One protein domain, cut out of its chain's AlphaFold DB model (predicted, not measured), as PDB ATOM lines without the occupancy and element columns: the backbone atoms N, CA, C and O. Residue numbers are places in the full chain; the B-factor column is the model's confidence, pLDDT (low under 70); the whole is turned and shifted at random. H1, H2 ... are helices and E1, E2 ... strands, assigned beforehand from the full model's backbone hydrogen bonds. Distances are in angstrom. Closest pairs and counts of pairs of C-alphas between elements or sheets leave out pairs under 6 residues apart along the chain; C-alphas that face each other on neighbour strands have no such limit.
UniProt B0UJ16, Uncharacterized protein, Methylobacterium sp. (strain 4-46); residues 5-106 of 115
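AT A GLANCE: This is residues 5 to 106 of the 115 residues of an uncharacterized protein of Methylobacterium sp. (strain 4-46) (UniProt B0UJ16). A long helical arm, residues 68 to 106, sticks out from a small, strongly twisted sheet of four strands; H1 grazes the sheet with residues 56 to 67 and makes nearly all the arm. E1, E2 and E3 form a meander, each strand the antiparallel neighbour of the one before. The 102 printed residues are of mixed class and extended, radius of gyration of the C-alphas 24.4 A, spans 86 by 26 by 23 A.

IN THESE COORDINATES: Find C-alpha 5 at (210.192, 164.349, 129.685); there E1, residues 5 to 16, begins. E2 (22 to 33), E3 (40 to 45) and E4 (49 to 51) follow. H1, residues 56 to 105, runs 73.1 A to C-alpha 105 at (164.683, 203.905, 135.259).

HOW THE PARTS SIT: Look at E2: antiparallel E1 lies on one side, N 6 and O 31 2.8 A apart; on the other lie antiparallel E3, N 30 and O 44 2.8 A apart, and E4, N 26 and O 49 2.8 A apart. The closest C-alphas of E1 and H1, Leu 9 and Val 63, are 6.2 A apart. In H1 every O i to N i+4 pair is within hydrogen-bond range.

THE WHOLE: Ser 19 and Ala 106 have the farthest C-alphas, 86.3 A apart. The printed part has no cut, no link is long, and no printed residue is under 70 in pLDDT.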
ATOM      1  N   LYS A   5     209.578 164.701 128.406       85.44
ATOM      2  CA  LYS A   5     210.192 164.349 129.685       85.44
ATOM      3  C   LYS A   5     211.354 165.302 129.937       85.44
ATOM      4  O   LYS A   5     212.354 165.240 129.226       85.44
ATOM      5  N   THR A   6     211.250 166.115 130.976       81.62
ATOM      6  CA  THR A   6     212.342 166.949 131.476       81.62
ATOM      7  C   THR A   6     212.878 166.383 132.785       81.62
ATOM      8  O   THR A   6     212.149 165.778 133.572       81.62
ATOM      9  N   VAL A   7     214.182 166.531 133.010       79.94
ATOM     10  CA  VAL A   7     214.830 166.164 134.271       79.94
ATOM     11  C   VAL A   7     215.494 167.413 134.815       79.94
ATOM     12  O   VAL A   7     216.322 168.021 134.137       79.94
ATOM     13  N   HIS A   8     215.109 167.806 136.023       77.62
ATOM     14  CA  HIS A   8     215.664 168.967 136.698       77.62
ATOM     15  C   HIS A   8     216.251 168.554 138.033       77.62
ATOM     16  O   HIS A   8     215.687 167.731 138.751       77.62
ATOM     17  N   LEU A   9     217.379 169.154 138.376       77.25
ATOM     18  CA  LEU A   9     217.931 169.040 139.708       77.25
ATOM     19  C   LEU A   9     216.960 169.668 140.717       77.25
ATOM     20  O   LEU A   9     216.643 170.852 140.618       77.25
ATOM     21  N   TYR A  10     216.495 168.865 141.669       76.00
ATOM     22  CA  TYR A  10     215.505 169.270 142.663       76.00
ATOM     23  C   TYR A  10     216.143 169.596 144.008       76.00
ATOM     24  O   TYR A  10     215.827 170.616 144.617       76.00
ATOM     25  N   GLU A  11     217.071 168.753 144.467       79.06
ATOM     26  CA  GLU A  11     217.642 168.878 145.805       79.06
ATOM     27  C   GLU A  11     219.099 168.394 145.868       79.06
ATOM     28  O   GLU A  11     219.492 167.420 145.217       79.06
ATOM     29  N   VAL A  12     219.898 169.060 146.709       81.69
ATOM     30  CA  VAL A  12     221.227 168.598 147.128       81.69
ATOM     31  C   VAL A  12     221.169 168.232 148.608       81.69
ATOM     32  O   VAL A  12     220.940 169.084 149.463       81.69
ATOM     33  N   LEU A  13     221.401 166.959 148.911       80.69
ATOM     34  CA  LEU A  13     221.368 166.406 150.263       80.69
ATOM     35  C   LEU A  13     222.790 166.210 150.786       80.69
ATOM     36  O   LEU A  13     223.610 165.565 150.136       80.69
ATOM     37  N   PHE A  14     223.065 166.674 152.001       82.31
ATOM     38  CA  PHE A  14     224.309 166.360 152.703       82.31
ATOM     39  C   PHE A  14     224.043 165.292 153.760       82.31
ATOM     40  O   PHE A  14     223.214 165.476 154.651       82.31
ATOM     41  N   ARG A  15     224.733 164.155 153.661       80.69
ATOM     42  CA  ARG A  15     224.636 163.045 154.614       80.69
ATOM     43  C   ARG A  15     225.946 162.882 155.363       80.69
ATOM     44  O   ARG A  15     227.017 162.943 154.767       80.69
ATOM     45  N   ILE A  16     225.850 162.635 156.665       76.81
ATOM     46  CA  ILE A  16     227.001 162.304 157.506       76.81
ATOM     47  C   ILE A  16     227.068 160.781 157.603       76.81
ATOM     48  O   ILE A  16     226.144 160.140 158.106       76.81
ATOM     49  N   ALA A  17     228.139 160.192 157.081       77.00
ATOM     50  CA  ALA A  17     228.401 158.765 157.202       77.00
ATOM     51  C   ALA A  17     228.737 158.395 158.655       77.00
ATOM     52  O   ALA A  17     229.178 159.235 159.437       77.00
ATOM     53  N   ALA A  18     228.624 157.111 159.003       76.88
ATOM     54  CA  ALA A  18     229.015 156.610 160.327       76.88
ATOM     55  C   ALA A  18     230.496 156.891 160.676       76.88
ATOM     56  O   ALA A  18     230.858 156.944 161.845       76.88
ATOM     57  N   SER A  19     231.343 157.110 159.665       82.31
ATOM     58  CA  SER A  19     232.744 157.526 159.806       82.31
ATOM     59  C   SER A  19     232.936 159.024 160.092       82.31
ATOM     60  O   SER A  19     234.071 159.466 160.244       82.31
ATOM     61  N   GLY A  20     231.864 159.821 160.114       77.00
ATOM     62  CA  GLY A  20     231.910 161.283 160.219       77.00
ATOM     63  C   GLY A  20     232.176 162.008 158.894       77.00
ATOM     64  O   GLY A  20     232.167 163.237 158.863       77.00
ATOM     65  N   ALA A  21     232.388 161.282 157.791       78.19
ATOM     66  CA  ALA A  21     232.557 161.884 156.472       78.19
ATOM     67  C   ALA A  21     231.238 162.486 155.962       78.19
ATOM     68  O   ALA A  21     230.185 161.856 156.066       78.19
ATOM     69  N   ILE A  22     231.301 163.683 155.374       76.94
ATOM     70  CA  ILE A  22     230.153 164.310 154.711       76.94
ATOM     71  C   ILE A  22     230.148 163.876 153.245       76.94
ATOM     72  O   ILE A  22     231.115 164.114 152.523       76.94
ATOM     73  N   ALA A  23     229.052 163.263 152.808       82.56
ATOM     74  CA  ALA A  23     228.784 162.947 151.413       82.56
ATOM     75  C   ALA A  23     227.667 163.854 150.891       82.56
ATOM     76  O   ALA A  23     226.617 163.990 151.523       82.56
ATOM     77  N   ALA A  24     227.897 164.472 149.737       85.38
ATOM     78  CA  ALA A  24     226.866 165.200 149.020       85.38
ATOM     79  C   ALA A  24     226.152 164.242 148.061       85.38
ATOM     80  O   ALA A  24     226.777 163.383 147.439       85.38
ATOM     81  N   HIS A  25     224.840 164.389 147.953       86.75
ATOM     82  CA  HIS A  25     223.998 163.616 147.059       86.75
ATOM     83  C   HIS A  25     223.116 164.556 146.251       86.75
ATOM     84  O   HIS A  25     222.616 165.550 146.771       86.75
ATOM     85  N   ARG A  26     222.900 164.202 144.990       86.94
ATOM     86  CA  ARG A  26     221.997 164.882 144.077       86.94
ATOM     87  C   ARG A  26     220.709 164.088 143.945       86.94
ATOM     88  O   ARG A  26     220.751 162.864 143.810       86.94
ATOM     89  N   LYS A  27     219.581 164.782 143.982       87.44
ATOM     90  CA  LYS A  27     218.262 164.214 143.747       87.44
ATOM     91  C   LYS A  27     217.606 164.988 142.613       87.44
ATOM     92  O   LYS A  27     217.453 166.208 142.698       87.44
ATOM     93  N   ASP A  28     217.247 164.271 141.561       87.38
ATOM     94  CA  ASP A  28     216.661 164.845 140.362       87.38
ATOM     95  C   ASP A  28     215.147 164.586 140.363       87.38
ATOM     96  O   ASP A  28     214.646 163.629 140.959       87.38
ATOM     97  N   LEU A  29     214.408 165.466 139.707       86.19
ATOM     98  CA  LEU A  29     212.973 165.383 139.503       86.19
ATOM     99  C   LEU A  29     212.722 165.194 138.015       86.19
ATOM    100  O   LEU A  29     213.044 166.052 137.191       86.19
ATOM    101  N   GLU A  30     212.158 164.046 137.675       89.31
ATOM    102  CA  GLU A  30     211.706 163.736 136.333       89.31
ATOM    103  C   GLU A  30     210.252 164.176 136.190       89.31
ATOM    104  O   GLU A  30     209.365 163.656 136.873       89.31
ATOM    105  N   ARG A  31     209.995 165.111 135.281       89.81
ATOM    106  CA  ARG A  31     208.660 165.632 134.997       89.81
ATOM    107  C   ARG A  31     208.276 165.306 133.563       89.81
ATOM    108  O   ARG A  31     209.045 165.519 132.634       89.81
ATOM    109  N   VAL A  32     207.073 164.776 133.390       89.88
ATOM    110  CA  VAL A  32     206.469 164.483 132.091       89.88
ATOM    111  C   VAL A  32     205.287 165.423 131.914       89.88
ATOM    112  O   VAL A  32     204.309 165.325 132.658       89.88
ATOM    113  N   ALA A  33     205.384 166.347 130.963       89.19
ATOM    114  CA  ALA A  33     204.397 167.404 130.768       89.19
ATOM    115  C   ALA A  33     204.142 167.696 129.284       89.19
ATOM    116  O   ALA A  33     204.979 167.402 128.429       89.19
ATOM    117  N   ASP A  34     202.983 168.275 128.973       87.06
ATOM    118  CA  ASP A  34     202.747 168.903 127.670       87.06
ATOM    119  C   ASP A  34     203.455 170.271 127.670       87.06
ATOM    120  O   ASP A  34     203.117 171.132 128.489       87.06
ATOM    121  N   PRO A  35     204.442 170.507 126.789       78.56
ATOM    122  CA  PRO A  35     205.178 171.766 126.765       78.56
ATOM    123  C   PRO A  35     204.327 172.950 126.276       78.56
ATOM    124  O   PRO A  35     204.676 174.097 126.544       78.56
ATOM    125  N   ALA A  36     203.220 172.706 125.566       78.94
ATOM    126  CA  ALA A  36     202.331 173.747 125.058       78.94
ATOM    127  C   ALA A  36     201.329 174.237 126.112       78.94
ATOM    128  O   ALA A  36     200.977 175.415 126.110       78.94
ATOM    129  N   THR A  37     200.865 173.356 127.003       83.94
ATOM    130  CA  THR A  37     199.880 173.707 128.047       83.94
ATOM    131  C   THR A  37     200.488 173.805 129.447       83.94
ATOM    132  O   THR A  37     199.904 174.437 130.324       83.94
ATOM    133  N   GLY A  38     201.653 173.191 129.673       80.25
ATOM    134  CA  GLY A  38     202.290 173.055 130.985       80.25
ATOM    135  C   GLY A  38     201.667 171.974 131.880       80.25
ATOM    136  O   GLY A  38     202.112 171.801 133.021       80.25
ATOM    137  N   GLU A  39     200.653 171.256 131.389       85.81
ATOM    138  CA  GLU A  39     199.957 170.198 132.120       85.81
ATOM    139  C   GLU A  39     200.908 169.036 132.436       85.81
ATOM    140  O   GLU A  39     201.651 168.577 131.570       85.81
ATOM    141  N   VAL A  40     200.898 168.567 133.687       87.44
ATOM    142  CA  VAL A  40     201.794 167.507 134.177       87.44
ATOM    143  C   VAL A  40     201.058 166.182 134.215       87.44
ATOM    144  O   VAL A  40     200.045 166.056 134.897       87.44
ATOM    145  N   TYR A  41     201.607 165.180 133.535       89.19
ATOM    146  CA  TYR A  41     201.044 163.829 133.494       89.19
ATOM    147  C   TYR A  41     201.735 162.875 134.459       89.19
ATOM    148  O   TYR A  41     201.109 161.944 134.960       89.19
ATOM    149  N   ALA A  42     203.026 163.086 134.716       88.31
ATOM    150  CA  ALA A  42     203.765 162.320 135.704       88.31
ATOM    151  C   ALA A  42     204.901 163.148 136.294       88.31
ATOM    152  O   ALA A  42     205.533 163.950 135.605       88.31
ATOM    153  N   GLU A  43     205.183 162.900 137.564       88.94
ATOM    154  CA  GLU A  43     206.286 163.507 138.284       88.94
ATOM    155  C   GLU A  43     206.899 162.445 139.193       88.94
ATOM    156  O   GLU A  43     206.187 161.723 139.898       88.94
ATOM    157  N   ARG A  44     208.218 162.283 139.111       90.69
ATOM    158  CA  ARG A  44     208.946 161.277 139.876       90.69
ATOM    159  C   ARG A  44     210.275 161.831 140.349       90.69
ATOM    160  O   ARG A  44     211.101 162.273 139.561       90.69
ATOM    161  N   GLU A  45     210.515 161.679 141.637       89.69
ATOM    162  CA  GLU A  45     211.820 161.906 142.234       89.69
ATOM    163  C   GLU A  45     212.754 160.706 142.012       89.69
ATOM    164  O   GLU A  45     212.351 159.544 142.161       89.69
ATOM    165  N   THR A  46     214.014 160.969 141.669       86.38
ATOM    166  CA  THR A  46     215.047 159.934 141.584       86.38
ATOM    167  C   THR A  46     215.581 159.579 142.966       86.38
ATOM    168  O   THR A  46     215.513 160.366 143.915       86.38
ATOM    169  N   ASP A  47     216.184 158.396 143.074       87.44
ATOM    170  CA  ASP A  47     216.970 158.065 144.256       87.44
ATOM    171  C   ASP A  47     218.195 158.996 144.358       87.44
ATOM    172  O   ASP A  47     218.767 159.367 143.327       87.44
ATOM    173  N   PRO A  48     218.624 159.388 145.574       84.62
ATOM    174  CA  PRO A  48     219.783 160.256 145.747       84.62
ATOM    175  C   PRO A  48     221.082 159.595 145.271       84.62
ATOM    176  O   PRO A  48     221.500 158.566 145.808       84.62
ATOM    177  N   VAL A  49     221.773 160.226 144.325       85.88
ATOM    178  CA  VAL A  49     223.046 159.747 143.765       85.88
ATOM    179  C   VAL A  49     224.203 160.527 144.394       85.88
ATOM    180  O   VAL A  49     224.117 161.751 144.469       85.88
ATOM    181  N   PRO A  50     225.273 159.876 144.888       86.06
ATOM    182  CA  PRO A  50     226.421 160.594 145.437       86.06
ATOM    183  C   PRO A  50     227.090 161.462 144.364       86.06
ATOM    184  O   PRO A  50     227.271 161.021 143.232       86.06
ATOM    185  N   ILE A  51     227.490 162.675 144.743       86.06
ATOM    186  CA  ILE A  51     228.247 163.607 143.898       86.06
ATOM    187  C   ILE A  51     229.608 163.896 144.521       86.06
ATOM    188  O   ILE A  51     229.757 163.943 145.748       86.06
ATOM    189  N   ALA A  52     230.625 164.069 143.676       83.50
ATOM    190  CA  ALA A  52     231.971 164.341 144.153       83.50
ATOM    191  C   ALA A  52     232.050 165.743 144.774       83.50
ATOM    192  O   ALA A  52     231.397 166.679 144.318       83.50
ATOM    193  N   GLY A  53     232.908 165.921 145.785       74.94
ATOM    194  CA  GLY A  53     233.066 167.211 146.472       74.94
ATOM    195  C   GLY A  53     233.393 168.382 145.532       74.94
ATOM    196  O   GLY A  53     232.909 169.490 145.746       74.94
ATOM    197  N   ALA A  54     234.150 168.129 144.457       75.75
ATOM    198  CA  ALA A  54     234.491 169.133 143.445       75.75
ATOM    199  C   ALA A  54     233.289 169.582 142.588       75.75
ATOM    200  O   ALA A  54     233.315 170.672 142.024       75.75
ATOM    201  N   GLU A  55     232.234 168.772 142.506       80.62
ATOM    202  CA  GLU A  55     231.047 169.028 141.682       80.62
ATOM    203  C   GLU A  55     229.942 169.746 142.467       80.62
ATOM    204  O   GLU A  55     229.051 170.347 141.872       80.62
ATOM    205  N   VAL A  56     230.017 169.755 143.805       82.69
ATOM    206  CA  VAL A  56     228.987 170.336 144.685       82.69
ATOM    207  C   VAL A  56     228.723 171.807 144.366       82.69
ATOM    208  O   VAL A  56     227.568 172.219 144.321       82.69
ATOM    209  N   ALA A  57     229.764 172.606 144.115       83.06
ATOM    210  CA  ALA A  57     229.598 174.027 143.811       83.06
ATOM    211  C   ALA A  57     228.868 174.263 142.476       83.06
ATOM    212  O   ALA A  57     228.022 175.151 142.394       83.06
ATOM    213  N   ALA A  58     229.165 173.452 141.455       84.81
ATOM    214  CA  ALA A  58     228.496 173.527 140.157       84.81
ATOM    215  C   ALA A  58     227.020 173.124 140.280       84.81
ATOM    216  O   ALA A  58     226.138 173.874 139.869       84.81
ATOM    217  N   VAL A  59     226.760 172.002 140.954       83.38
ATOM    218  CA  VAL A  59     225.412 171.484 141.216       83.38
ATOM    219  C   VAL A  59     224.582 172.496 142.018       83.38
ATOM    220  O   VAL A  59     223.455 172.799 141.644       83.38
ATOM    221  N   LEU A  60     225.133 173.101 143.076       84.00
ATOM    222  CA  LEU A  60     224.444 174.161 143.826       84.00
ATOM    223  C   LEU A  60     224.170 175.406 142.969       84.00
ATOM    224  O   LEU A  60     223.117 176.024 143.117       84.00
ATOM    225  N   GLY A  61     225.087 175.767 142.068       86.25
ATOM    226  CA  GLY A  61     224.879 176.850 141.108       86.25
ATOM    227  C   GLY A  61     223.697 176.585 140.172       86.25
ATOM    228  O   GLY A  61     222.871 177.474 139.960       86.25
ATOM    229  N   GLU A  62     223.569 175.354 139.672       85.00
ATOM    230  CA  GLU A  62     222.436 174.923 138.846       85.00
ATOM    231  C   GLU A  62     221.109 174.980 139.617       85.00
ATOM    232  O   GLU A  62     220.152 175.562 139.106       85.00
ATOM    233  N   VAL A  63     221.062 174.473 140.863       82.75
ATOM    234  CA  VAL A  63     219.869 174.579 141.738       82.75
ATOM    235  C   VAL A  63     219.456 176.036 141.884       82.75
ATOM    236  O   VAL A  63     218.299 176.387 141.669       82.75
ATOM    237  N   LEU A  64     220.402 176.903 142.255       85.81
ATOM    238  CA  LEU A  64     220.118 178.310 142.521       85.81
ATOM    239  C   LEU A  64     219.602 179.020 141.271       85.81
ATOM    240  O   LEU A  64     218.654 179.802 141.362       85.81
ATOM    241  N   SER A  65     220.183 178.730 140.106       86.31
ATOM    242  CA  SER A  65     219.720 179.281 138.833       86.31
ATOM    243  C   SER A  65     218.305 178.803 138.497       86.31
ATOM    244  O   SER A  65     217.463 179.619 138.122       86.31
ATOM    245  N   ALA A  66     218.018 177.510 138.670       81.69
ATOM    246  CA  ALA A  66     216.695 176.941 138.425       81.69
ATOM    247  C   ALA A  66     215.637 177.526 139.376       81.69
ATOM    248  O   ALA A  66     214.594 177.993 138.920       81.69
ATOM    249  N   MET A  67     215.932 177.602 140.678       83.44
ATOM    250  CA  MET A  67     215.046 178.211 141.675       83.44
ATOM    251  C   MET A  67     214.800 179.699 141.399       83.44
ATOM    252  O   MET A  67     213.691 180.194 141.594       83.44
ATOM    253  N   THR A  68     215.823 180.423 140.936       88.94
ATOM    254  CA  THR A  68     215.693 181.838 140.554       88.94
ATOM    255  C   THR A  68     214.753 181.989 139.360       88.94
ATOM    256  O   THR A  68     213.826 182.794 139.417       88.94
ATOM    257  N   ALA A  69     214.930 181.172 138.318       85.00
ATOM    258  CA  ALA A  69     214.065 181.181 137.144       85.00
ATOM    259  C   ALA A  69     212.612 180.803 137.484       85.00
ATOM    260  O   ALA A  69     211.681 181.466 137.029       85.00
ATOM    261  N   GLU A  70     212.400 179.783 138.324       85.81
ATOM    262  CA  GLU A  70     211.061 179.384 138.771       85.81
ATOM    263  C   GLU A  70     210.381 180.498 139.576       85.81
ATOM    264  O   GLU A  70     209.210 180.813 139.344       85.81
ATOM    265  N   ARG A  71     211.112 181.132 140.502       91.62
ATOM    266  CA  ARG A  71     210.615 182.280 141.268       91.62
ATOM    267  C   ARG A  71     210.180 183.409 140.338       91.62
ATOM    268  O   ARG A  71     209.093 183.952 140.525       91.62
ATOM    269  N   ASP A  72     211.005 183.758 139.356       93.81
ATOM    270  CA  ASP A  72     210.728 184.865 138.438       93.81
ATOM    271  C   ASP A  72     209.518 184.558 137.544       93.81
ATOM    272  O   ASP A  72     208.641 185.409 137.372       93.81
ATOM    273  N   ALA A  73     209.395 183.317 137.064       85.94
ATOM    274  CA  ALA A  73     208.220 182.857 136.330       85.94
ATOM    275  C   ALA A  73     206.940 182.932 137.183       85.94
ATOM    276  O   ALA A  73     205.914 183.440 136.723       85.94
ATOM    277  N   LYS A  74     206.993 182.491 138.448       90.38
ATOM    278  CA  LYS A  74     205.860 182.593 139.385       90.38
ATOM    279  C   LYS A  74     205.492 184.042 139.692       90.38
ATOM    280  O   LYS A  74     204.307 184.359 139.755       90.38
ATOM    281  N   ALA A  75     206.477 184.926 139.850       94.38
ATOM    282  CA  ALA A  75     206.239 186.351 140.066       94.38
ATOM    283  C   ALA A  75     205.537 186.996 138.859       94.38
ATOM    284  O   ALA A  75     204.580 187.749 139.034       94.38
ATOM    285  N   ALA A  76     205.954 186.653 137.636       94.06
ATOM    286  CA  ALA A  76     205.303 187.122 136.415       94.06
ATOM    287  C   ALA A  76     203.859 186.605 136.291       94.06
ATOM    288  O   ALA A  76     202.949 187.382 135.995       94.06
ATOM    289  N   ALA A  77     203.630 185.317 136.573       92.69
ATOM    290  CA  ALA A  77     202.293 184.723 136.563       92.69
ATOM    291  C   ALA A  77     201.363 185.375 137.600       92.69
ATOM    292  O   ALA A  77     200.206 185.667 137.300       92.69
ATOM    293  N   LEU A  78     201.877 185.663 138.801       96.56
ATOM    294  CA  LEU A  78     201.131 186.370 139.840       96.56
ATOM    295  C   LEU A  78     200.736 187.781 139.385       96.56
ATOM    296  O   LEU A  78     199.569 188.147 139.498       96.56
ATOM    297  N   ALA A  79     201.672 188.546 138.816       97.31
ATOM    298  CA  ALA A  79     201.393 189.892 138.317       97.31
ATOM    299  C   ALA A  79     200.314 189.894 137.216       97.31
ATOM    300  O   ALA A  79     199.432 190.755 137.208       97.31
ATOM    301  N   ALA A  80     200.343 188.908 136.314       96.44
ATOM    302  CA  ALA A  80     199.319 188.740 135.285       96.44
ATOM    303  C   ALA A  80     197.936 188.444 135.892       96.44
ATOM    304  O   ALA A  80     196.955 189.103 135.540       96.44
ATOM    305  N   ALA A  81     197.863 187.519 136.854       96.31
ATOM    306  CA  ALA A  81     196.620 187.180 137.544       96.31
ATOM    307  C   ALA A  81     196.048 188.368 138.340       96.31
ATOM    308  O   ALA A  81     194.834 188.573 138.392       96.31
ATOM    309  N   GLU A  82     196.904 189.194 138.948       98.25
ATOM    310  CA  GLU A  82     196.478 190.410 139.643       98.25
ATOM    311  C   GLU A  82     195.891 191.454 138.688       98.25
ATOM    312  O   GLU A  82     194.864 192.064 139.010       98.25
ATOM    313  N   ALA A  83     196.503 191.632 137.514       98.00
ATOM    314  CA  ALA A  83     196.001 192.525 136.476       98.00
ATOM    315  C   ALA A  83     194.644 192.052 135.928       98.00
ATOM    316  O   ALA A  83     193.718 192.855 135.798       98.00
ATOM    317  N   GLU A  84     194.496 190.751 135.669       98.31
ATOM    318  CA  GLU A  84     193.231 190.150 135.240       98.31
ATOM    319  C   GLU A  84     192.136 190.342 136.296       98.31
ATOM    320  O   GLU A  84     191.051 190.847 135.992       98.31
ATOM    321  N   ARG A  85     192.437 190.032 137.564       98.19
ATOM    322  CA  ARG A  85     191.513 190.229 138.690       98.19
ATOM    323  C   ARG A  85     191.035 191.675 138.780       98.19
ATOM    324  O   ARG A  85     189.860 191.923 139.043       98.19
ATOM    325  N   GLU A  86     191.935 192.633 138.600       98.56
ATOM    326  CA  GLU A  86     191.596 194.054 138.623       98.56
ATOM    327  C   GLU A  86     190.716 194.457 137.428       98.56
ATOM    328  O   GLU A  86     189.738 195.188 137.597       98.56
ATOM    329  N   GLY A  87     190.991 193.924 136.235       98.50
ATOM    330  CA  GLY A  87     190.125 194.084 135.066       98.50
ATOM    331  C   GLY A  87     188.704 193.574 135.321       98.50
ATOM    332  O   GLY A  87     187.734 194.305 135.108       98.50
ATOM    333  N   LEU A  88     188.578 192.362 135.864       98.56
ATOM    334  CA  LEU A  88     187.291 191.753 136.215       98.56
ATOM    335  C   LEU A  88     186.535 192.562 137.277       98.56
ATOM    336  O   LEU A  88     185.321 192.736 137.172       98.56
ATOM    337  N   ARG A  89     187.231 193.123 138.275       98.44
ATOM    338  CA  ARG A  89     186.612 194.005 139.280       98.44
ATOM    339  C   ARG A  89     185.983 195.244 138.654       98.44
ATOM    340  O   ARG A  89     184.868 195.609 139.024       98.44
ATOM    341  N   ARG A  90     186.662 195.875 137.695       98.50
ATOM    342  CA  ARG A  90     186.130 197.051 136.986       98.50
ATOM    343  C   ARG A  90     184.924 196.695 136.128       98.50
ATOM    344  O   ARG A  90     183.935 197.419 136.154       98.50
ATOM    345  N   GLN A  91     184.982 195.569 135.417       98.50
ATOM    346  CA  GLN A  91     183.846 195.073 134.637       98.50
ATOM    347  C   GLN A  91     182.634 194.799 135.530       98.50
ATOM    348  O   GLN A  91     181.531 195.248 135.228       98.50
ATOM    349  N   LEU A  92     182.844 194.140 136.673       98.44
ATOM    350  CA  LEU A  92     181.782 193.876 137.640       98.44
ATOM    351  C   LEU A  92     181.161 195.174 138.172       98.44
ATOM    352  O   LEU A  92     179.937 195.268 138.271       98.44
ATOM    353  N   ALA A  93     181.980 196.179 138.491       98.44
ATOM    354  CA  ALA A  93     181.496 197.484 138.937       98.44
ATOM    355  C   ALA A  93     180.664 198.190 137.852       98.44
ATOM    356  O   ALA A  93     179.596 198.718 138.157       98.44
ATOM    357  N   ALA A  94     181.106 198.145 136.592       98.44
ATOM    358  CA  ALA A  94     180.386 198.740 135.468       98.44
ATOM    359  C   ALA A  94     179.016 198.079 135.248       98.44
ATOM    360  O   ALA A  94     178.000 198.770 135.220       98.44
ATOM    361  N   VAL A  95     178.972 196.744 135.192       98.31
ATOM    362  CA  VAL A  95     177.719 195.982 135.032       98.31
ATOM    363  C   VAL A  95     176.782 196.196 136.225       98.31
ATOM    364  O   VAL A  95     175.565 196.271 136.067       98.31
ATOM    365  N   THR A  96     177.334 196.334 137.433       98.31
ATOM    366  CA  THR A  96     176.558 196.655 138.638       98.31
ATOM    367  C   THR A  96     175.910 198.036 138.535       98.31
ATOM    368  O   THR A  96     174.713 198.160 138.787       98.31
ATOM    369  N   ALA A  97     176.666 199.054 138.116       98.00
ATOM    370  CA  ALA A  97     176.153 200.410 137.942       98.00
ATOM    371  C   ALA A  97     175.082 200.489 136.844       98.00
ATOM    372  O   ALA A  97     174.043 201.117 137.045       98.00
ATOM    373  N   GLU A  98     175.296 199.816 135.711       98.25
ATOM    374  CA  GLU A  98     174.315 199.732 134.624       98.25
ATOM    375  C   GLU A  98     173.011 199.083 135.100       98.25
ATOM    376  O   GLU A  98     171.926 199.633 134.904       98.25
ATOM    377  N   ARG A  99     173.109 197.948 135.802       97.81
ATOM    378  CA  ARG A  99     171.952 197.270 136.397       97.81
ATOM    379  C   ARG A  99     171.178 198.199 137.332       97.81
ATOM    380  O   ARG A  99     169.948 198.200 137.299       97.81
ATOM    381  N   ASP A 100     171.869 198.946 138.184       97.69
ATOM    382  CA  ASP A 100     171.223 199.824 139.161       97.69
ATOM    383  C   ASP A 100     170.554 201.026 138.477       97.69
ATOM    384  O   ASP A 100     169.410 201.349 138.798       97.69
ATOM    385  N   ALA A 101     171.184 201.606 137.452       96.75
ATOM    386  CA  ALA A 101     170.579 202.654 136.631       96.75
ATOM    387  C   ALA A 101     169.306 202.169 135.914       96.75
ATOM    388  O   ALA A 101     168.285 202.858 135.924       96.75
ATOM    389  N   LEU A 102     169.335 200.962 135.342       96.69
ATOM    390  CA  LEU A 102     168.165 200.353 134.703       96.69
ATOM    391  C   LEU A 102     167.035 200.085 135.704       96.69
ATOM    392  O   LEU A 102     165.866 200.284 135.378       96.69
ATOM    393  N   ARG A 103     167.363 199.670 136.933       95.62
ATOM    394  CA  ARG A 103     166.374 199.480 138.006       95.62
ATOM    395  C   ARG A 103     165.702 200.783 138.411       95.62
ATOM    396  O   ARG A 103     164.487 200.789 138.591       95.62
ATOM    397  N   GLU A 104     166.464 201.864 138.539       94.50
ATOM    398  CA  GLU A 104     165.898 203.181 138.837       94.50
ATOM    399  C   GLU A 104     165.037 203.700 137.682       94.50
ATOM    400  O   GLU A 104     163.935 204.185 137.917       94.50
ATOM    401  N   ALA A 105     165.472 203.524 136.432       93.19
ATOM    402  CA  ALA A 105     164.683 203.905 135.259       93.19
ATOM    403  C   ALA A 105     163.366 203.114 135.141       93.19
ATOM    404  O   ALA A 105     162.357 203.651 134.691       93.19
ATOM    405  N   ALA A 106     163.363 201.848 135.563       92.50
ATOM    406  CA  ALA A 106     162.175 200.999 135.592       92.50
ATOM    407  C   ALA A 106     161.297 201.212 136.841       92.50
ATOM    408  O   ALA A 106     160.257 200.560 136.970       92.50
TER     409      ALA A 106